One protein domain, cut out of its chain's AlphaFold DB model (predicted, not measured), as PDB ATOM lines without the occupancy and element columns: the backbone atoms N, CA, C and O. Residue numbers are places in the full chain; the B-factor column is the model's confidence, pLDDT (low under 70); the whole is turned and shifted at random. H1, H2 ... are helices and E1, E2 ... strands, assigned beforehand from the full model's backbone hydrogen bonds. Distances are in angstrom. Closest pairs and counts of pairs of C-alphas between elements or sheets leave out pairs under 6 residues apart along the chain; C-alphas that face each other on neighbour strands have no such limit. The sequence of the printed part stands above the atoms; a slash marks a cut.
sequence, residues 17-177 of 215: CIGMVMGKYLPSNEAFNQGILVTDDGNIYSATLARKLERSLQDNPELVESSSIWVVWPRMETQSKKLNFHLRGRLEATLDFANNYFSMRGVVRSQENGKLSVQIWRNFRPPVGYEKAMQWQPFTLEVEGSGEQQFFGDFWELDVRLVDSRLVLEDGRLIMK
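AT A GLANCE: This is residues 17 to 177 of the 215 residues of an uncharacterized protein of Nostoc sphaeroides CCNUC1 (UniProt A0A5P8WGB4). Two small strand barrels sit side by side, a closed one of E1 to E5 and a nearly closed one of E6 to E10, joined where E1 pairs with E6. H1 and H2 pack on the outside of the first barrel, far from the second, and residues 128 to 134 of the long E7 to E8 loop stick out. The printed part has 161 residues, with two named helices and ten named strands in the order E1 E2 E3 H1 H2 E4 to E10; its class is mostly strand, its sheet mixed. It is compact, with a radius of gyration of the C-alphas of 16.5 A and spans of 47 by 41 by 27 A.

IN THESE COORDINATES: Find C-alpha 17 at (192.849, 191.256, 181.056), where E1, residues 17 to 27, begins; it runs 23.3 A and bends by 91 degrees at residue 23. Next come E2, 34 to 39, E3, 44 to 49, H1, 51 to 58, H2, 62 to 65, E4, 68 to 76, 22.6 A, and E5, 83 to 91, 21.1 A. E6, 101 to 112, 23.1 A, bends by 99 degrees at residue 109. E7, 115 to 120, E8, 139 to 144, E9, 155 to 163, 23.9 A, and E10, 166 to 176, 26.0 A, follow; E10 ends at C-alpha 176, (186.733, 177.053, 188.696).

HOW THE PARTS SIT: Go round the closed ring E1, E2, E3, E5, E4 and back to E1. E1, E2 and E3 form a meander, each strand the antiparallel neighbour of the one before; look at N 24 and O 38, 2.8 A, and N 37 and O 45, 2.8 A. E3 and E5 are parallel, with N 87 and O 48 at 2.8 A. E4 is antiparallel to E5, N 73 to O 86, 2.8 A, and to E1, N 70 to O 21, 2.8 A. E1 and E6 are antiparallel neighbours, with N 20 and O 101 within hydrogen-bond range at 2.9 A. E6, E7 and E8 form another meander, with N 109 to O 117 and N 118 to O 141 both 2.8 A. With E9 they make a Greek key, the first strand the antiparallel neighbour of the fourth; N 102 and O 160 are 2.7 A apart. E9 and E10 are a hairpin, N 161 to O 168, 2.8 A. The closest C-alphas of E8 and E10, those of Glu 144 and Val 168, are 4.7 A apart. H1 is on the barrel, outside it, at a height over the sheet of 7.7 A; its closest C-alphas with E5 are those of Leu 53 and Gly 89, 6.0 A. H2 is on it too, its Val 64 C-alpha 6.2 A from that of Tyr 25 in E1. In H1 every O i to N i+4 pair is within hydrogen-bond range; H2 is too short for such a pair.

THE WHOLE: The two C-alphas farthest apart, those of Asp 59 and Glu 148, are 48.8 A apart. The printed part has no cut, and the one long link is E7 to E8, residues 121 to 138. The mean pLDDT of the printed part is 91.0; look for values under 70 at residues 93 to 98 and 146 to 148.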
ATOM      1  N   CYS A  17     192.012 191.238 182.238       95.12
ATOM      2  CA  CYS A  17     192.849 191.256 181.056       95.12
ATOM      3  C   CYS A  17     193.672 192.530 181.081       95.12
ATOM      4  O   CYS A  17     193.222 193.584 180.630       95.12
ATOM      5  N   ILE A  18     194.819 192.446 181.735       95.25
ATOM      6  CA  ILE A  18     195.697 193.583 181.953       95.25
ATOM      7  C   ILE A  18     197.121 193.136 181.677       95.25
ATOM      8  O   ILE A  18     197.519 192.046 182.087       95.25
ATOM      9  N   GLY A  19     197.854 193.963 180.949       94.50
ATOM     10  CA  GLY A  19     199.252 193.724 180.645       94.50
ATOM     11  C   GLY A  19     200.103 194.944 180.906       94.50
ATOM     12  O   GLY A  19     199.594 196.051 181.100       94.50
ATOM     13  N   MET A  20     201.405 194.712 180.912       93.94
ATOM     14  CA  MET A  20     202.435 195.734 180.954       93.94
ATOM     15  C   MET A  20     203.312 195.570 179.728       93.94
ATOM     16  O   MET A  20     203.907 194.514 179.527       93.94
ATOM     17  N   VAL A  21     203.354 196.614 178.908       93.69
ATOM     18  CA  VAL A  21     204.103 196.629 177.652       93.69
ATOM     19  C   VAL A  21     205.081 197.790 177.701       93.69
ATOM     20  O   VAL A  21     204.669 198.926 177.940       93.69
ATOM     21  N   MET A  22     206.364 197.502 177.502       92.12
ATOM     22  CA  MET A  22     207.394 198.533 177.412       92.12
ATOM     23  C   MET A  22     207.364 199.173 176.026       92.12
ATOM     24  O   MET A  22     207.294 198.470 175.016       92.12
ATOM     25  N   GLY A  23     207.411 200.499 175.972       92.62
ATOM     26  CA  GLY A  23     207.542 201.209 174.710       92.62
ATOM     27  C   GLY A  23     207.213 202.689 174.800       92.62
ATOM     28  O   GLY A  23     207.000 203.260 175.874       92.62
ATOM     29  N   LYS A  24     207.110 203.316 173.635       94.69
ATOM     30  CA  LYS A  24     206.785 204.731 173.478       94.69
ATOM     31  C   LYS A  24     205.433 204.907 172.798       94.69
ATOM     32  O   LYS A  24     205.193 204.379 171.711       94.69
ATOM     33  N   TYR A  25     204.546 205.659 173.445       96.62
ATOM     34  CA  TYR A  25     203.283 206.070 172.840       96.62
ATOM     35  C   TYR A  25     203.524 207.251 171.898       96.62
ATOM     36  O   TYR A  25     204.131 208.244 172.288       96.62
ATOM     37  N   LEU A  26     203.036 207.145 170.666       96.50
ATOM     38  CA  LEU A  26     203.079 208.206 169.669       96.50
ATOM     39  C   LEU A  26     201.635 208.589 169.316       96.50
ATOM     40  O   LEU A  26     200.934 207.774 168.704       96.50
ATOM     41  N   PRO A  27     201.163 209.785 169.717       96.62
ATOM     42  CA  PRO A  27     199.816 210.235 169.389       96.62
ATOM     43  C   PRO A  27     199.655 210.436 167.877       96.62
ATOM     44  O   PRO A  27     200.615 210.730 167.163       96.62
ATOM     45  N   SER A  28     198.428 210.287 167.387       97.00
ATOM     46  CA  SER A  28     198.070 210.619 166.013       97.00
ATOM     47  C   SER A  28     197.975 212.135 165.834       97.00
ATOM     48  O   SER A  28     197.774 212.887 166.790       97.00
ATOM     49  N   ASN A  29     198.059 212.587 164.582       93.75
ATOM     50  CA  ASN A  29     197.868 214.000 164.243       93.75
ATOM     51  C   ASN A  29     196.406 214.459 164.390       93.75
ATOM     52  O   ASN A  29     196.143 215.658 164.405       93.75
ATOM     53  N   GLU A  30     195.456 213.524 164.459       94.62
ATOM     54  CA  GLU A  30     194.022 213.824 164.504       94.62
ATOM     55  C   GLU A  30     193.509 213.967 165.938       94.62
ATOM     56  O   GLU A  30     192.676 214.829 166.218       94.62
ATOM     57  N   ALA A  31     193.992 213.125 166.857       95.44
ATOM     58  CA  ALA A  31     193.528 213.116 168.235       95.44
ATOM     59  C   ALA A  31     194.592 212.560 169.186       95.44
ATOM     60  O   ALA A  31     195.055 211.436 169.029       95.44
ATOM     61  N   PHE A  32     194.911 213.307 170.249       95.94
ATOM     62  CA  PHE A  32     195.931 212.913 171.230       95.94
ATOM     63  C   PHE A  32     195.626 211.578 171.936       95.94
ATOM     64  O   PHE A  32     196.536 210.850 172.333       95.94
ATOM     65  N   ASN A  33     194.345 211.230 172.085       97.19
ATOM     66  CA  ASN A  33     193.901 209.979 172.700       97.19
ATOM     67  C   ASN A  33     193.951 208.759 171.768       97.19
ATOM     68  O   ASN A  33     193.606 207.659 172.209       97.19
ATOM     69  N   GLN A  34     194.337 208.941 170.510       97.44
ATOM     70  CA  GLN A  34     194.537 207.888 169.523       97.44
ATOM     71  C   GLN A  34     195.981 207.928 169.038       97.44
ATOM     72  O   GLN A  34     196.584 208.991 168.958       97.44
ATOM     73  N   GLY A  35     196.545 206.779 168.694       96.94
ATOM     74  CA  GLY A  35     197.922 206.722 168.231       96.94
ATOM     75  C   GLY A  35     198.429 205.301 168.091       96.94
ATOM     76  O   GLY A  35     197.661 204.362 167.857       96.94
ATOM     77  N   ILE A  36     199.735 205.152 168.261       97.38
ATOM     78  CA  ILE A  36     200.414 203.861 168.267       97.38
ATOM     79  C   ILE A  36     201.282 203.712 169.512       97.38
ATOM     80  O   ILE A  36     201.794 204.689 170.050       97.38
ATOM     81  N   LEU A  37     201.452 202.477 169.966       96.62
ATOM     82  CA  LEU A  37     202.495 202.098 170.906       96.62
ATOM     83  C   LEU A  37     203.594 201.392 170.114       96.62
ATOM     84  O   LEU A  37     203.328 200.365 169.489       96.62
ATOM     85  N   VAL A  38     204.796 201.963 170.132       95.44
ATOM     86  CA  VAL A  38     205.998 201.367 169.543       95.44
ATOM     87  C   VAL A  38     206.787 200.720 170.667       95.44
ATOM     88  O   VAL A  38     207.236 201.416 171.576       95.44
ATOM     89  N   THR A  39     206.905 199.402 170.643       92.44
ATOM     90  CA  THR A  39     207.646 198.643 171.653       92.44
ATOM     91  C   THR A  39     209.144 198.665 171.370       92.44
ATOM     92  O   THR A  39     209.568 198.929 170.244       92.44
ATOM     93  N   ASP A  40     209.960 198.393 172.388       85.88
ATOM     94  CA  ASP A  40     211.426 198.455 172.262       85.88
ATOM     95  C   ASP A  40     211.994 197.411 171.276       85.88
ATOM     96  O   ASP A  40     213.062 197.611 170.703       85.88
ATOM     97  N   ASP A  41     211.259 196.320 171.027       86.56
ATOM     98  CA  ASP A  41     211.565 195.315 169.996       86.56
ATOM     99  C   ASP A  41     211.101 195.722 168.580       86.56
ATOM    100  O   ASP A  41     211.256 194.964 167.623       86.56
ATOM    101  N   GLY A  42     210.548 196.929 168.428       90.25
ATOM    102  CA  GLY A  42     210.147 197.518 167.153       90.25
ATOM    103  C   GLY A  42     208.739 197.154 166.681       90.25
ATOM    104  O   GLY A  42     208.337 197.599 165.603       90.25
ATOM    105  N   ASN A  43     207.962 196.382 167.451       93.88
ATOM    106  CA  ASN A  43     206.563 196.124 167.107       93.88
ATOM    107  C   ASN A  43     205.698 197.389 167.274       93.88
ATOM    108  O   ASN A  43     205.939 198.248 168.124       93.88
ATOM    109  N   ILE A  44     204.660 197.502 166.442       95.81
ATOM    110  CA  ILE A  44     203.760 198.660 166.414       95.81
ATOM    111  C   ILE A  44     202.325 198.191 166.629       95.81
ATOM    112  O   ILE A  44     201.801 197.383 165.860       95.81
ATOM    113  N   TYR A  45     201.666 198.761 167.635       96.25
ATOM    114  CA  TYR A  45     200.282 198.451 167.986       96.25
ATOM    115  C   TYR A  45     199.426 199.705 167.934       96.25
ATOM    116  O   TYR A  45     199.808 200.737 168.479       96.25
ATOM    117  N   SER A  46     198.230 199.617 167.353       96.62
ATOM    118  CA  SER A  46     197.236 200.680 167.513       96.62
ATOM    119  C   SER A  46     196.910 200.859 168.995       96.62
ATOM    120  O   SER A  46     196.675 199.884 169.714       96.62
ATOM    121  N   ALA A  47     196.885 202.109 169.445       97.25
ATOM    122  CA  ALA A  47     196.754 202.462 170.846       97.25
ATOM    123  C   ALA A  47     195.680 203.537 171.051       97.25
ATOM    124  O   ALA A  47     195.563 204.485 170.275       97.25
ATOM    125  N   THR A  48     194.901 203.400 172.123       97.56
ATOM    126  CA  THR A  48     193.961 204.434 172.581       97.56
ATOM    127  C   THR A  48     194.156 204.718 174.062       97.56
ATOM    128  O   THR A  48     194.343 203.792 174.850       97.56
ATOM    129  N   LEU A  49     194.072 205.981 174.470       98.06
ATOM    130  CA  LEU A  49     194.219 206.385 175.866       98.06
ATOM    131  C   LEU A  49     192.877 206.350 176.604       98.06
ATOM    132  O   LEU A  49     191.838 206.784 176.104       98.06
ATOM    133  N   ALA A  50     192.888 205.887 177.853       97.31
ATOM    134  CA  ALA A  50     191.801 206.178 178.777       97.31
ATOM    135  C   ALA A  50     191.783 207.672 179.115       97.31
ATOM    136  O   ALA A  50     192.824 208.253 179.396       97.31
ATOM    137  N   ARG A  51     190.592 208.269 179.216       96.69
ATOM    138  CA  ARG A  51     190.418 209.716 179.450       96.69
ATOM    139  C   ARG A  51     191.215 210.285 180.634       96.69
ATOM    140  O   ARG A  51     191.708 211.403 180.568       96.69
ATOM    141  N   LYS A  52     191.339 209.531 181.736       96.31
ATOM    142  CA  LYS A  52     192.139 209.961 182.898       96.31
ATOM    143  C   LYS A  52     193.636 210.007 182.571       96.31
ATOM    144  O   LYS A  52     194.311 210.936 182.993       96.31
ATOM    145  N   LEU A  53     194.128 209.009 181.837       96.62
ATOM    146  CA  LEU A  53     195.519 208.944 181.396       96.62
ATOM    147  C   LEU A  53     195.805 210.025 180.350       96.62
ATOM    148  O   LEU A  53     196.788 210.733 180.486       96.62
ATOM    149  N   GLU A  54     194.912 210.195 179.373       96.94
ATOM    150  CA  GLU A  54     194.972 211.264 178.370       96.94
ATOM    151  C   GLU A  54     195.192 212.631 179.022       96.94
ATOM    152  O   GLU A  54     196.185 213.290 178.735       96.94
ATOM    153  N   ARG A  55     194.315 213.008 179.962       96.25
ATOM    154  CA  ARG A  55     194.433 214.275 180.687       96.25
ATOM    155  C   ARG A  55     195.771 214.393 181.420       96.25
ATOM    156  O   ARG A  55     196.434 215.411 181.315       96.25
ATOM    157  N   SER A  56     196.185 213.332 182.113       95.25
ATOM    158  CA  SER A  56     197.459 213.315 182.837       95.25
ATOM    159  C   SER A  56     198.668 213.528 181.924       95.25
ATOM    160  O   SER A  56     199.630 214.149 182.355       95.25
ATOM    161  N   LEU A  57     198.641 212.998 180.699       95.31
ATOM    162  CA  LEU A  57     199.731 213.142 179.732       95.31
ATOM    163  C   LEU A  57     199.705 214.504 179.029       95.31
ATOM    164  O   LEU A  57     200.759 215.035 178.708       95.31
ATOM    165  N   GLN A  58     198.525 215.094 178.818       94.50
ATOM    166  CA  GLN A  58     198.410 216.474 178.329       94.50
ATOM    167  C   GLN A  58     198.952 217.479 179.350       94.50
ATOM    168  O   GLN A  58     199.605 218.445 178.966       94.50
ATOM    169  N   ASP A  59     198.714 217.224 180.639       95.62
ATOM    170  CA  ASP A  59     199.227 218.049 181.736       95.62
ATOM    171  C   ASP A  59     200.750 217.863 181.949       95.62
ATOM    172  O   ASP A  59     201.371 218.711 182.584       95.62
ATOM    173  N   ASN A  60     201.349 216.776 181.433       93.62
ATOM    174  CA  ASN A  60     202.771 216.414 181.604       93.62
ATOM    175  C   ASN A  60     203.357 215.829 180.290       93.62
ATOM    176  O   ASN A  60     203.530 214.606 180.176       93.62
ATOM    177  N   PRO A  61     203.597 216.661 179.258       89.75
ATOM    178  CA  PRO A  61     203.965 216.204 177.912       89.75
ATOM    179  C   PRO A  61     205.266 215.388 177.837       89.75
ATOM    180  O   PRO A  61     205.377 214.472 177.021       89.75
ATOM    181  N   GLU A  62     206.227 215.661 178.718       90.75
ATOM    182  CA  GLU A  62     207.517 214.970 178.807       90.75
ATOM    183  C   GLU A  62     207.373 213.461 179.077       90.75
ATOM    184  O   GLU A  62     208.226 212.657 178.693       90.75
ATOM    185  N   LEU A  63     206.252 213.045 179.679       89.56
ATOM    186  CA  LEU A  63     205.957 211.637 179.956       89.56
ATOM    187  C   LEU A  63     205.656 210.826 178.688       89.56
ATOM    188  O   LEU A  63     205.712 209.597 178.730       89.56
ATOM    189  N   VAL A  64     205.322 211.488 177.575       89.00
ATOM    190  CA  VAL A  64     205.098 210.852 176.263       89.00
ATOM    191  C   VAL A  64     206.390 210.800 175.439       89.00
ATOM    192  O   VAL A  64     206.531 209.981 174.530       89.00
ATOM    193  N   GLU A  65     207.372 211.644 175.755       85.75
ATOM    194  CA  GLU A  65     208.629 211.722 175.008       85.75
ATOM    195  C   GLU A  65     209.589 210.564 175.320       85.75
ATOM    196  O   GLU A  65     210.427 210.214 174.481       85.75
ATOM    197  N   SER A  66     209.442 209.934 176.485       84.81
ATOM    198  CA  SER A  66     210.279 208.826 176.954       84.81
ATOM    199  C   SER A  66     209.616 207.457 176.751       84.81
ATOM    200  O   SER A  66     208.391 207.335 176.712       84.81
ATOM    201  N   SER A  67     210.436 206.404 176.617       89.25
ATOM    202  CA  SER A  67     209.932 205.027 176.723       89.25
ATOM    203  C   SER A  67     209.471 204.772 178.158       89.25
ATOM    204  O   SER A  67     210.009 205.339 179.114       89.25
ATOM    205  N   SER A  68     208.409 203.997 178.329       91.44
ATOM    206  CA  SER A  68     207.778 203.747 179.624       91.44
ATOM    207  C   SER A  68     207.050 202.413 179.624       91.44
ATOM    208  O   SER A  68     206.764 201.833 178.577       91.44
ATOM    209  N   ILE A  69     206.692 201.944 180.815       92.75
ATOM    210  CA  ILE A  69     205.859 200.755 180.955       92.75
ATOM    211  C   ILE A  69     204.404 201.196 180.891       92.75
ATOM    212  O   ILE A  69     203.916 201.937 181.748       92.75
ATOM    213  N   TRP A  70     203.683 200.709 179.893       94.50
ATOM    214  CA  TRP A  70     202.275 201.010 179.699       94.50
ATOM    215  C   TRP A  70     201.414 199.912 180.293       94.50
ATOM    216  O   TRP A  70     201.516 198.746 179.917       94.50
ATOM    217  N   VAL A  71     200.510 200.298 181.192       95.12
ATOM    218  CA  VAL A  71     199.456 199.407 181.674       95.12
ATOM    219  C   VAL A  71     198.363 199.375 180.617       95.12
ATOM    220  O   VAL A  71     197.661 200.369 180.408       95.12
ATOM    221  N   VAL A  72     198.200 198.235 179.955       96.00
ATOM    222  CA  VAL A  72     197.327 198.083 178.789       96.00
ATOM    223  C   VAL A  72     196.206 197.089 179.037       96.00
ATOM    224  O   VAL A  72     196.343 196.110 179.769       96.00
ATOM    225  N   TRP A  73     195.075 197.328 178.385       96.31
ATOM    226  CA  TRP A  73     194.031 196.337 178.166       96.31
ATOM    227  C   TRP A  73     194.075 195.915 176.700       96.31
ATOM    228  O   TRP A  73     193.762 196.744 175.839       96.31
ATOM    229  N   PRO A  74     194.434 194.659 176.389       95.69
ATOM    230  CA  PRO A  74     194.448 194.203 175.014       95.69
ATOM    231  C   PRO A  74     193.029 193.956 174.497       95.69
ATOM    232  O   PRO A  74     192.097 193.592 175.234       95.69
ATOM    233  N   ARG A  75     192.871 194.172 173.197       92.12
ATOM    234  CA  ARG A  75     191.697 193.825 172.398       92.12
ATOM    235  C   ARG A  75     192.164 193.318 171.040       92.12
ATOM    236  O   ARG A  75     193.242 193.675 170.578       92.12
ATOM    237  N   MET A  76     191.315 192.527 170.395       90.25
ATOM    238  CA  MET A  76     191.484 192.170 168.989       90.25
ATOM    239  C   MET A  76     190.627 193.099 168.146       90.25
ATOM    240  O   MET A  76     189.435 193.262 168.418       90.25
ATOM    241  N   GLU A  77     191.207 193.682 167.108       87.19
ATOM    242  CA  GLU A  77     190.418 194.349 166.084       87.19
ATOM    243  C   GLU A  77     189.627 193.313 165.270       87.19
ATOM    244  O   GLU A  77     190.160 192.298 164.820       87.19
ATOM    245  N   THR A  78     188.331 193.565 165.069       79.88
ATOM    246  CA  THR A  78     187.410 192.590 164.467       79.88
ATOM    247  C   THR A  78     187.819 192.172 163.055       79.88
ATOM    248  O   THR A  78     187.723 190.982 162.743       79.88
ATOM    249  N   GLN A  79     188.251 193.133 162.230       81.69
ATOM    250  CA  GLN A  79     188.560 192.924 160.813       81.69
ATOM    251  C   GLN A  79     189.978 192.388 160.612       81.69
ATOM    252  O   GLN A  79     190.142 191.318 160.038       81.69
ATOM    253  N   SER A  80     190.992 193.097 161.113       85.62
ATOM    254  CA  SER A  80     192.393 192.730 160.884       85.62
ATOM    255  C   SER A  80     192.875 191.561 161.740       85.62
ATOM    256  O   SER A  80     193.930 191.001 161.454       85.62
ATOM    257  N   LYS A  81     192.139 191.220 162.811       86.19
ATOM    258  CA  LYS A  81     192.570 190.277 163.854       86.19
ATOM    259  C   LYS A  81     193.908 190.654 164.495       86.19
ATOM    260  O   LYS A  81     194.571 189.797 165.065       86.19
ATOM    261  N   LYS A  82     194.303 191.926 164.437       90.94
ATOM    262  CA  LYS A  82     195.499 192.423 165.119       90.94
ATOM    263  C   LYS A  82     195.178 192.835 166.548       90.94
ATOM    264  O   LYS A  82     194.068 193.291 166.845       90.94
ATOM    265  N   LEU A  83     196.174 192.698 167.419       94.06
ATOM    266  CA  LEU A  83     196.120 193.259 168.761       94.06
ATOM    267  C   LEU A  83     196.126 194.785 168.685       94.06
ATOM    268  O   LEU A  83     196.925 195.391 167.973       94.06
ATOM    269  N   ASN A  84     195.247 195.397 169.465       95.12
ATOM    270  CA  ASN A  84     195.316 196.806 169.804       95.12
ATOM    271  C   ASN A  84     195.265 196.970 171.325       95.12
ATOM    272  O   ASN A  84     194.785 196.091 172.055       95.12
ATOM    273  N   PHE A  85     195.782 198.097 171.802       97.25
ATOM    274  CA  PHE A  85     195.921 198.365 173.221       97.25
ATOM    275  C   PHE A  85     195.096 199.573 173.648       97.25
ATOM    276  O   PHE A  85     195.184 200.666 173.092       97.25
ATOM    277  N   HIS A  86     194.307 199.384 174.700       97.19
ATOM    278  CA  HIS A  86     193.706 200.486 175.431       97.19
ATOM    279  C   HIS A  86     194.555 200.787 176.671       97.19
ATOM    280  O   HIS A  86     194.583 200.005 177.623       97.19
ATOM    281  N   LEU A  87     195.276 201.903 176.647       97.25
ATOM    282  CA  LEU A  87     196.248 202.316 177.656       97.25
ATOM    283  C   LEU A  87     195.503 202.917 178.854       97.25
ATOM    284  O   LEU A  87     194.711 203.855 178.726       97.25
ATOM    285  N   ARG A  88     195.735 202.354 180.040       96.25
ATOM    286  CA  ARG A  88     195.038 202.692 181.293       96.25
ATOM    287  C   ARG A  88     195.931 203.391 182.310       96.25
ATOM    288  O   ARG A  88     195.403 204.069 183.187       96.25
ATOM    289  N   GLY A  89     197.243 203.216 182.202       94.19
ATOM    290  CA  GLY A  89     198.228 203.813 183.093       94.19
ATOM    291  C   GLY A  89     199.636 203.741 182.517       94.19
ATOM    292  O   GLY A  89     199.859 203.110 181.483       94.19
ATOM    293  N   ARG A  90     200.566 204.381 183.220       92.06
ATOM    294  CA  ARG A  90     201.994 204.442 182.911       92.06
ATOM    295  C   ARG A  90     202.777 204.198 184.201       92.06
ATOM    296  O   ARG A  90     202.347 204.661 185.257       92.06
ATOM    297  N   LEU A  91     203.892 203.486 184.106       89.19
ATOM    298  CA  LEU A  91     204.876 203.292 185.171       89.19
ATOM    299  C   LEU A  91     206.266 203.655 184.630       89.19
ATOM    300  O   LEU A  91     206.515 203.546 183.426       89.19
ATOM    301  N   GLU A  92     207.161 204.078 185.520       79.94
ATOM    302  CA  GLU A  92     208.554 204.363 185.159       79.94
ATOM    303  C   GLU A  92     209.288 203.089 184.722       79.94
ATOM    304  O   GLU A  92     209.085 202.018 185.295       79.94
ATOM    305  N   ALA A  93     210.167 203.210 183.723       69.56
ATOM    306  CA  ALA A  93     210.857 202.100 183.053       69.56
ATOM    307  C   ALA A  93     211.957 201.404 183.887       69.56
ATOM    308  O   ALA A  93     212.828 200.739 183.340       69.56
ATOM    309  N   THR A  94     211.935 201.546 185.212       67.50
ATOM    310  CA  THR A  94     212.926 200.967 186.136       67.50
ATOM    311  C   THR A  94     212.491 199.626 186.731       67.50
ATOM    312  O   THR A  94     213.195 199.062 187.564       67.50
ATOM    313  N   LEU A  95     211.320 199.117 186.339       62.69
ATOM    314  CA  LEU A  95     210.790 197.846 186.819       62.69
ATOM    315  C   LEU A  95     211.129 196.722 185.832       62.69
ATOM    316  O   LEU A  95     210.522 196.633 184.765       62.69
ATOM    317  N   ASP A  96     211.993 195.793 186.248       58.34
ATOM    318  CA  ASP A  96     212.352 194.563 185.507       58.34
ATOM    319  C   ASP A  96     211.147 193.634 185.212       58.34
ATOM    320  O   ASP A  96     211.261 192.624 184.520       58.34
ATOM    321  N   PHE A  97     209.960 193.960 185.737       54.16
ATOM    322  CA  PHE A  97     208.718 193.200 185.567       54.16
ATOM    323  C   PHE A  97     207.980 193.486 184.246       54.16
ATOM    324  O   PHE A  97     206.971 192.842 183.960       54.16
ATOM    325  N   ALA A  98     208.455 194.424 183.423       60.12
ATOM    326  CA  ALA A  98     207.838 194.780 182.142       60.12
ATOM    327  C   ALA A  98     208.277 193.900 180.965       60.12
ATOM    328  O   ALA A  98     208.399 194.370 179.836       60.12
ATOM    329  N   ASN A  99     208.444 192.601 181.206       72.69
ATOM    330  CA  ASN A  99     208.710 191.612 180.163       72.69
ATOM    331  C   ASN A  99     207.440 191.273 179.374       72.69
ATOM    332  O   ASN A  99     207.077 190.102 179.259       72.69
ATOM    333  N   ASN A 100     206.739 192.293 178.863       89.94
ATOM    334  CA  ASN A 100     205.581 192.109 177.993       89.94
ATOM    335  C   ASN A 100     204.538 191.148 178.602       89.94
ATOM    336  O   ASN A 100     203.932 190.336 177.902       89.94
ATOM    337  N   TYR A 101     204.375 191.208 179.928       92.56
ATOM    338  CA  TYR A 101     203.577 190.272 180.716       92.56
ATOM    339  C   TYR A 101     202.108 190.693 180.770       92.56
ATOM    340  O   TYR A 101     201.776 191.866 180.956       92.56
ATOM    341  N   PHE A 102     201.224 189.706 180.678       94.81
ATOM    342  CA  PHE A 102     199.779 189.827 180.747       94.81
ATOM    343  C   PHE A 102     199.224 188.848 181.780       94.81
ATOM    344  O   PHE A 102     199.476 187.648 181.732       94.81
ATOM    345  N   SER A 103     198.393 189.370 182.681       95.06
ATOM    346  CA  SER A 103     197.580 188.569 183.595       95.06
ATOM    347  C   SER A 103     196.166 188.478 183.031       95.06
ATOM    348  O   SER A 103     195.455 189.490 182.920       95.06
ATOM    349  N   MET A 104     195.745 187.268 182.666       95.75
ATOM    350  CA  MET A 104     194.447 187.024 182.038       95.75
ATOM    351  C   MET A 104     193.609 186.074 182.889       95.75
ATOM    352  O   MET A 104     194.046 184.993 183.254       95.75
ATOM    353  N   ARG A 105     192.376 186.471 183.213       96.69
ATOM    354  CA  ARG A 105     191.400 185.638 183.927       96.69
ATOM    355  C   ARG A 105     190.105 185.603 183.137       96.69
ATOM    356  O   ARG A 105     189.498 186.655 182.913       96.69
ATOM    357  N   GLY A 106     189.687 184.418 182.714       96.50
ATOM    358  CA  GLY A 106     188.525 184.265 181.849       96.50
ATOM    359  C   GLY A 106     188.144 182.819 181.571       96.50
ATOM    360  O   GLY A 106     188.724 181.884 182.118       96.50
ATOM    361  N   VAL A 107     187.133 182.650 180.721       95.69
ATOM    362  CA  VAL A 107     186.607 181.331 180.348       95.69
ATOM    363  C   VAL A 107     187.211 180.907 179.024       95.69
ATOM    364  O   VAL A 107     187.059 181.612 178.027       95.69
ATOM    365  N   VAL A 108     187.850 179.740 178.980       94.50
ATOM    366  CA  VAL A 108     188.392 179.211 177.723       94.50
ATOM    367  C   VAL A 108     187.262 178.561 176.927       94.50
ATOM    368  O   VAL A 108     186.685 177.553 177.332       94.50
ATOM    369  N   ARG A 109     186.913 179.173 175.793       92.75
ATOM    370  CA  ARG A 109     185.781 178.789 174.936       92.75
ATOM    371  C   ARG A 109     186.128 177.783 173.856       92.75
ATOM    372  O   ARG A 109     185.220 177.101 173.412       92.75
ATOM    373  N   SER A 110     187.379 177.699 173.431       91.19
ATOM    374  CA  SER A 110     187.873 176.674 172.506       91.19
ATOM    375  C   SER A 110     189.378 176.504 172.692       91.19
ATOM    376  O   SER A 110     190.051 177.402 173.207       91.19
ATOM    377  N   GLN A 111     189.871 175.329 172.310       90.88
ATOM    378  CA  GLN A 111     191.284 174.970 172.278       90.88
ATOM    379  C   GLN A 111     191.507 174.165 171.000       90.88
ATOM    380  O   GLN A 111     191.148 172.991 170.936       90.88
ATOM    381  N   GLU A 112     192.030 174.818 169.969       89.50
ATOM    382  CA  GLU A 112     192.168 174.260 168.622       89.50
ATOM    383  C   GLU A 112     193.478 174.753 168.008       89.50
ATOM    384  O   GLU A 112     193.859 175.903 168.212       89.50
ATOM    385  N   ASN A 113     194.180 173.896 167.262       88.81
ATOM    386  CA  ASN A 113     195.408 174.255 166.535       88.81
ATOM    387  C   ASN A 113     196.467 174.977 167.394       88.81
ATOM    388  O   ASN A 113     197.105 175.922 166.939       88.81
ATOM    389  N   GLY A 114     196.625 174.560 168.654       89.50
ATOM    390  CA  GLY A 114     197.580 175.180 169.576       89.50
ATOM    391  C   GLY A 114     197.181 176.573 170.067       89.50
ATOM    392  O   GLY A 114     198.032 177.287 170.585       89.50
ATOM    393  N   LYS A 115     195.916 176.977 169.904       92.69
ATOM    394  CA  LYS A 115     195.398 178.290 170.298       92.69
ATOM    395  C   LYS A 115     194.216 178.157 171.246       92.69
ATOM    396  O   LYS A 115     193.349 177.300 171.071       92.69
ATOM    397  N   LEU A 116     194.165 179.038 172.236       94.19
ATOM    398  CA  LEU A 116     193.072 179.182 173.187       94.19
ATOM    399  C   LEU A 116     192.245 180.415 172.834       94.19
ATOM    400  O   LEU A 116     192.776 181.519 172.722       94.19
ATOM    401  N   SER A 117     190.928 180.246 172.738       94.19
ATOM    402  CA  SER A 117     189.995 181.376 172.704       94.19
ATOM    403  C   SER A 117     189.541 181.705 174.120       94.19
ATOM    404  O   SER A 117     188.685 181.018 174.682       94.19
ATOM    405  N   VAL A 118     190.095 182.762 174.709       95.62
ATOM    406  CA  VAL A 118     189.798 183.188 176.081       95.62
ATOM    407  C   VAL A 118     188.725 184.268 176.057       95.62
ATOM    408  O   VAL A 118     188.945 185.373 175.564       95.62
ATOM    409  N   GLN A 119     187.550 183.957 176.598       96.00
ATOM    410  CA  GLN A 119     186.430 184.883 176.691       96.00
ATOM    411  C   GLN A 119     186.471 185.671 178.003       96.00
ATOM    412  O   GLN A 119     186.553 185.099 179.096       96.00
ATOM    413  N   ILE A 120     186.352 186.991 177.885       95.75
ATOM    414  CA  ILE A 120     186.509 187.936 178.988       95.75
ATOM    415  C   ILE A 120     185.269 188.817 179.083       95.75
ATOM    416  O   ILE A 120     184.876 189.485 178.123       95.75
ATOM    417  N   TRP A 121     184.658 188.818 180.266       94.38
ATOM    418  CA  TRP A 121     183.471 189.606 180.576       94.38
ATOM    419  C   TRP A 121     183.827 190.830 181.419       94.38
ATOM    420  O   TRP A 121     184.900 190.924 182.018       94.38
ATOM    421  N   ARG A 122     182.898 191.785 181.493       93.25
ATOM    422  CA  ARG A 122     182.969 192.872 182.477       93.25
ATOM    423  C   ARG A 122     182.585 192.315 183.851       93.25
ATOM    424  O   ARG A 122     181.661 191.517 183.957       93.25
ATOM    425  N   ASN A 123     183.255 192.779 184.907       93.38
ATOM    426  CA  ASN A 123     183.007 192.333 186.290       93.38
ATOM    427  C   ASN A 123     181.743 192.929 186.933       93.38
ATOM    428  O   ASN A 123     181.498 192.732 188.118       93.38
ATOM    429  N   PHE A 124     180.946 193.669 186.171       91.38
ATOM    430  CA  PHE A 124     179.721 194.312 186.625       91.38
ATOM    431  C   PHE A 124     178.593 193.993 185.651       91.38
ATOM    432  O   PHE A 124     178.824 193.767 184.460       91.38
ATOM    433  N   ARG A 125     177.367 193.951 186.173       89.00
ATOM    434  CA  ARG A 125     176.196 193.595 185.373       89.00
ATOM    435  C   ARG A 125     175.838 194.720 184.398       89.00
ATOM    436  O   ARG A 125     175.981 195.892 184.759       89.00
ATOM    437  N   PRO A 126     175.353 194.378 183.193       92.31
ATOM    438  CA  PRO A 126     174.717 195.358 182.326       92.31
ATOM    439  C   PRO A 126     173.505 195.992 183.026       92.31
ATOM    440  O   PRO A 126     172.801 195.301 183.767       92.31
ATOM    441  N   PRO A 127     173.235 197.287 182.788       94.19
ATOM    442  CA  PRO A 127     171.956 197.895 183.099       94.19
ATOM    443  C   PRO A 127     170.827 197.125 182.419       94.19
ATOM    444  O   PRO A 127     171.002 196.599 181.316       94.19
ATOM    445  N   VAL A 128     169.667 197.101 183.071       94.44
ATOM    446  CA  VAL A 128     168.472 196.430 182.555       94.44
ATOM    447  C   VAL A 128     168.132 196.970 181.163       94.44
ATOM    448  O   VAL A 128     168.082 198.184 180.963       94.44
ATOM    449  N   GLY A 129     167.928 196.071 180.203       94.25
ATOM    450  CA  GLY A 129     167.632 196.398 178.804       94.25
ATOM    451  C   GLY A 129     168.863 196.599 177.911       94.25
ATOM    452  O   GLY A 129     168.719 196.711 176.693       94.25
ATOM    453  N   TYR A 130     170.076 196.617 178.473       92.31
ATOM    454  CA  TYR A 130     171.334 196.750 177.725       92.31
ATOM    455  C   TYR A 130     172.129 195.442 177.646       92.31
ATOM    456  O   TYR A 130     173.270 195.440 177.183       92.31
ATOM    457  N   GLU A 131     171.538 194.314 178.044       93.31
ATOM    458  CA  GLU A 131     172.199 193.007 178.122       93.31
ATOM    459  C   GLU A 131     172.723 192.531 176.769       93.31
ATOM    460  O   GLU A 131     173.689 191.776 176.729       93.31
ATOM    461  N   LYS A 132     172.096 192.966 175.668       92.12
ATOM    462  CA  LYS A 132     172.477 192.618 174.289       92.12
ATOM    463  C   LYS A 132     173.364 193.658 173.607       92.12
ATOM    464  O   LYS A 132     173.829 193.417 172.497       92.12
ATOM    465  N   ALA A 133     173.596 194.815 174.226       90.62
ATOM    466  CA  ALA A 133     174.390 195.859 173.591       90.62
ATOM    467  C   ALA A 133     175.867 195.429 173.494       90.62
ATOM    468  O   ALA A 133     176.392 194.770 174.394       90.62
ATOM    469  N   MET A 134     176.538 195.795 172.396       86.56
ATOM    470  CA  MET A 134     177.893 195.316 172.076       86.56
ATOM    471  C   MET A 134     178.904 195.582 173.194       86.56
ATOM    472  O   MET A 134     179.701 194.709 173.518       86.56
ATOM    473  N   GLN A 135     178.846 196.749 173.840       86.88
ATOM    474  CA  GLN A 135     179.743 197.115 174.941       86.88
ATOM    475  C   GLN A 135     179.552 196.276 176.214       86.88
ATOM    476  O   GLN A 135     180.341 196.397 177.154       86.88
ATOM    477  N   TRP A 136     178.480 195.487 176.281       90.75
ATOM    478  CA  TRP A 136     178.166 194.566 177.371       90.75
ATOM    479  C   TRP A 136     178.379 193.101 176.994       90.75
ATOM    480  O   TRP A 136     178.365 192.249 177.881       90.75
ATOM    481  N   GLN A 137     178.630 192.812 175.715       92.38
ATOM    482  CA  GLN A 137     179.060 191.487 175.294       92.38
ATOM    483  C   GLN A 137     180.507 191.236 175.724       92.38
ATOM    484  O   GLN A 137     181.315 192.171 175.798       92.38
ATOM    485  N   PRO A 138     180.861 189.977 176.017       92.69
ATOM    486  CA  PRO A 138     182.247 189.625 176.231       92.69
ATOM    487  C   PRO A 138     183.041 189.806 174.941       92.69
ATOM    488  O   PRO A 138     182.513 189.674 173.836       92.69
ATOM    489  N   PHE A 139     184.338 190.027 175.092       92.44
ATOM    490  CA  PHE A 139     185.273 189.922 173.980       92.44
ATOM    491  C   PHE A 139     186.131 188.671 174.150       92.44
ATOM    492  O   PHE A 139     186.237 188.112 175.246       92.44
ATOM    493  N   THR A 140     186.734 188.239 173.050       94.06
ATOM    494  CA  THR A 140     187.611 187.071 173.015       94.06
ATOM    495  C   THR A 140     189.015 187.515 172.645       94.06
ATOM    496  O   THR A 140     189.187 188.350 171.755       94.06
ATOM    497  N   LEU A 141     190.006 186.955 173.329       95.31
ATOM    498  CA  LEU A 141     191.408 187.032 172.945       95.31
ATOM    499  C   LEU A 141     191.896 185.653 172.535       95.31
ATOM    500  O   LEU A 141     191.489 184.646 173.113       95.31
ATOM    501  N   GLU A 142     192.759 185.641 171.531       94.62
ATOM    502  CA  GLU A 142     193.457 184.445 171.092       94.62
ATOM    503  C   GLU A 142     194.810 184.394 171.798       94.62
ATOM    504  O   GLU A 142     195.556 185.374 171.774       94.62
ATOM    505  N   VAL A 143     195.092 183.275 172.459       95.38
ATOM    506  CA  VAL A 143     196.365 183.016 173.134       95.38
ATOM    507  C   VAL A 143     196.980 181.774 172.500       95.38
ATOM    508  O   VAL A 143     196.351 180.720 172.469       95.38
ATOM    509  N   GLU A 144     198.183 181.900 171.956       94.81
ATOM    510  CA  GLU A 144     198.964 180.785 171.429       94.81
ATOM    511  C   GLU A 144     199.562 179.971 172.570       94.81
ATOM    512  O   GLU A 144     199.960 180.506 173.598       94.81
ATOM    513  N   GLY A 145     199.645 178.664 172.378       86.44
ATOM    514  CA  GLY A 145     200.017 177.723 173.415       86.44
ATOM    515  C   GLY A 145     198.795 176.957 173.893       86.44
ATOM    516  O   GLY A 145     197.837 177.499 174.438       86.44
ATOM    517  N   SER A 146     198.844 175.649 173.696       69.69
ATOM    518  CA  SER A 146     197.951 174.702 174.338       69.69
ATOM    519  C   SER A 146     198.818 173.870 175.266       69.69
ATOM    520  O   SER A 146     199.586 173.039 174.786       69.69
ATOM    521  N   GLY A 147     198.752 174.115 176.575       65.38
ATOM    522  CA  GLY A 147     199.382 173.205 177.531       65.38
ATOM    523  C   GLY A 147     198.875 171.768 177.338       65.38
ATOM    524  O   GLY A 147     197.858 171.538 176.682       65.38
ATOM    525  N   GLU A 148     199.554 170.792 177.938       65.62
ATOM    526  CA  GLU A 148     199.152 169.374 177.869       65.62
ATOM    527  C   GLU A 148     197.750 169.122 178.463       65.62
ATOM    528  O   GLU A 148     197.093 168.121 178.175       65.62
ATOM    529  N   GLN A 149     197.265 170.057 179.283       71.06
ATOM    530  CA  GLN A 149     195.964 170.014 179.931       71.06
ATOM    531  C   GLN A 149     194.821 170.511 179.022       71.06
ATOM    532  O   GLN A 149     194.982 171.392 178.177       71.06
ATOM    533  N   GLN A 150     193.615 169.977 179.238       78.44
ATOM    534  CA  GLN A 150     192.393 170.506 178.628       78.44
ATOM    535  C   GLN A 150     191.946 171.785 179.352       78.44
ATOM    536  O   GLN A 150     191.524 171.724 180.507       78.44
ATOM    537  N   PHE A 151     191.963 172.920 178.650       77.94
ATOM    538  CA  PHE A 151     191.509 174.214 179.174       77.94
ATOM    539  C   PHE A 151     190.007 174.459 178.952       77.94
ATOM    540  O   PHE A 151     189.367 175.227 179.669       77.94
ATOM    541  N   PHE A 152     189.417 173.806 177.951       82.81
ATOM    542  CA  PHE A 152     188.070 174.106 177.468       82.81
ATOM    543  C   PHE A 152     186.957 174.007 178.529       82.81
ATOM    544  O   PHE A 152     186.753 172.963 179.157       82.81
ATOM    545  N   GLY A 153     186.143 175.065 178.596       84.38
ATOM    546  CA  GLY A 153     184.861 175.115 179.299       84.38
ATOM    547  C   GLY A 153     184.925 175.621 180.737       84.38
ATOM    548  O   GLY A 153     183.873 175.832 181.330       84.38
ATOM    549  N   ASP A 154     186.122 175.857 181.268       91.31
ATOM    550  CA  ASP A 154     186.350 176.230 182.663       91.31
ATOM    551  C   ASP A 154     186.892 177.667 182.793       91.31
ATOM    552  O   ASP A 154     187.229 178.320 181.799       91.31
ATOM    553  N   PHE A 155     186.943 178.186 184.025       95.12
ATOM    554  CA  PHE A 155     187.521 179.494 184.339       95.12
ATOM    555  C   PHE A 155     188.987 179.344 184.750       95.12
ATOM    556  O   PHE A 155     189.304 178.638 185.716       95.12
ATOM    557  N   TRP A 156     189.860 180.072 184.065       95.44
ATOM    558  CA  TRP A 156     191.308 179.989 184.219       95.44
ATOM    559  C   TRP A 156     191.916 181.334 184.570       95.44
ATOM    560  O   TRP A 156     191.400 182.389 184.200       95.44
ATOM    561  N   GLU A 157     193.040 181.265 185.265       95.44
ATOM    562  CA  GLU A 157     194.022 182.330 185.376       95.44
ATOM    563  C   GLU A 157     195.238 181.925 184.554       95.44
ATOM    564  O   GLU A 157     195.735 180.813 184.704       95.44
ATOM    565  N   LEU A 158     195.661 182.798 183.652       94.69
ATOM    566  CA  LEU A 158     196.712 182.551 182.681       94.69
ATOM    567  C   LEU A 158     197.779 183.633 182.836       94.69
ATOM    568  O   LEU A 158     197.457 184.830 182.838       94.69
ATOM    569  N   ASP A 159     199.023 183.184 182.927       93.94
ATOM    570  CA  ASP A 159     200.207 184.009 182.748       93.94
ATOM    571  C   ASP A 159     200.570 183.968 181.263       93.94
ATOM    572  O   ASP A 159     200.757 182.900 180.674       93.94
ATOM    573  N   VAL A 160     200.585 185.141 180.636       94.69
ATOM    574  CA  VAL A 160     200.719 185.292 179.185       94.69
ATOM    575  C   VAL A 160     201.821 186.296 178.880       94.69
ATOM    576  O   VAL A 160     201.947 187.316 179.555       94.69
ATOM    577  N   ARG A 161     202.596 186.041 177.829       94.00
ATOM    578  CA  ARG A 161     203.646 186.932 177.338       94.00
ATOM    579  C   ARG A 161     203.347 187.386 175.920       94.00
ATOM    580  O   ARG A 161     202.927 186.592 175.087       94.00
ATOM    581  N   LEU A 162     203.565 188.661 175.630       94.00
ATOM    582  CA  LEU A 162     203.514 189.179 174.267       94.00
ATOM    583  C   LEU A 162     204.872 188.945 173.583       94.00
ATOM    584  O   LEU A 162     205.894 189.456 174.038       94.00
ATOM    585  N   VAL A 163     204.859 188.163 172.502       92.50
ATOM    586  CA  VAL A 163     206.031 187.777 171.698       92.50
ATOM    587  C   VAL A 163     205.675 187.925 170.221       92.50
ATOM    588  O   VAL A 163     204.694 187.337 169.771       92.50
ATOM    589  N   ASP A 164     206.435 188.712 169.460       90.00
ATOM    590  CA  ASP A 164     206.203 188.956 168.024       90.00
ATOM    591  C   ASP A 164     204.739 189.296 167.690       90.00
ATOM    592  O   ASP A 164     204.135 188.723 166.781       90.00
ATOM    593  N   SER A 165     204.120 190.190 168.466       90.81
ATOM    594  CA  SER A 165     202.703 190.560 168.306       90.81
ATOM    595  C   SER A 165     201.678 189.450 168.563       90.81
ATOM    596  O   SER A 165     200.510 189.592 168.192       90.81
ATOM    597  N   ARG A 166     202.075 188.374 169.244       93.25
ATOM    598  CA  ARG A 166     201.211 187.254 169.636       93.25
ATOM    599  C   ARG A 166     201.185 187.132 171.153       93.25
ATOM    600  O   ARG A 166     202.202 187.312 171.814       93.25
ATOM    601  N   LEU A 167     200.013 186.839 171.710       95.56
ATOM    602  CA  LEU A 167     199.876 186.492 173.123       95.56
ATOM    603  C   LEU A 167     200.201 185.008 173.274       95.56
ATOM    604  O   LEU A 167     199.496 184.185 172.704       95.56
ATOM    605  N   VAL A 168     201.246 184.672 174.019       95.00
ATOM    606  CA  VAL A 168     201.742 183.308 174.211       95.00
ATOM    607  C   VAL A 168     201.539 182.892 175.665       95.00
ATOM    608  O   VAL A 168     201.923 183.613 176.582       95.00
ATOM    609  N   LEU A 169     200.910 181.742 175.877       95.12
ATOM    610  CA  LEU A 169     200.693 181.140 177.185       95.12
ATOM    611  C   LEU A 169     202.027 180.706 177.800       95.12
ATOM    612  O   LEU A 169     202.773 179.948 177.182       95.12
ATOM    613  N   GLU A 170     202.284 181.129 179.035       92.94
ATOM    614  CA  GLU A 170     203.430 180.672 179.827       92.94
ATOM    615  C   GLU A 170     203.015 179.671 180.901       92.94
ATOM    616  O   GLU A 170     203.633 178.620 181.043       92.94
ATOM    617  N   ASP A 171     201.953 179.991 181.642       92.12
ATOM    618  CA  ASP A 171     201.398 179.135 182.688       92.12
ATOM    619  C   ASP A 171     199.879 179.324 182.791       92.12
ATOM    620  O   ASP A 171     199.318 180.351 182.395       92.12
ATOM    621  N   GLY A 172     199.193 178.315 183.320       92.31
ATOM    622  CA  GLY A 172     197.746 178.304 183.452       92.31
ATOM    623  C   GLY A 172     197.281 177.584 184.709       92.31
ATOM    624  O   GLY A 172     197.532 176.398 184.907       92.31
ATOM    625  N   ARG A 173     196.500 178.285 185.530       92.81
ATOM    626  CA  ARG A 173     195.892 177.761 186.752       92.81
ATOM    627  C   ARG A 173     194.378 177.687 186.622       92.81
ATOM    628  O   ARG A 173     193.695 178.697 186.435       92.81
ATOM    629  N   LEU A 174     193.836 176.486 186.798       93.81
ATOM    630  CA  LEU A 174     192.396 176.278 186.891       93.81
ATOM    631  C   LEU A 174     191.859 176.924 188.174       93.81
ATOM    632  O   LEU A 174     192.301 176.590 189.272       93.81
ATOM    633  N   ILE A 175     190.873 177.812 188.041       94.75
ATOM    634  CA  ILE A 175     190.247 178.500 189.179       94.75
ATOM    635  C   ILE A 175     188.886 177.896 189.512       94.75
ATOM    636  O   ILE A 175     188.552 177.724 190.681       94.75
ATOM    637  N   MET A 176     188.075 177.593 188.496       92.75
ATOM    638  CA  MET A 176     186.733 177.053 188.696       92.75
ATOM    639  C   MET A 176     186.320 176.178 187.520       92.75
ATOM    640  O   MET A 176     186.425 176.597 186.369       92.75
ATOM    641  N   LYS A 177     185.792 174.989 187.827       91.38
ATOM    642  CA  LYS A 177     185.134 174.141 186.831       91.38
ATOM    643  C   LYS A 177     183.685 174.557 186.653       91.38
ATOM    644  O   LYS A 177     182.979 174.728 187.649       91.38
TER     645      LYS A 177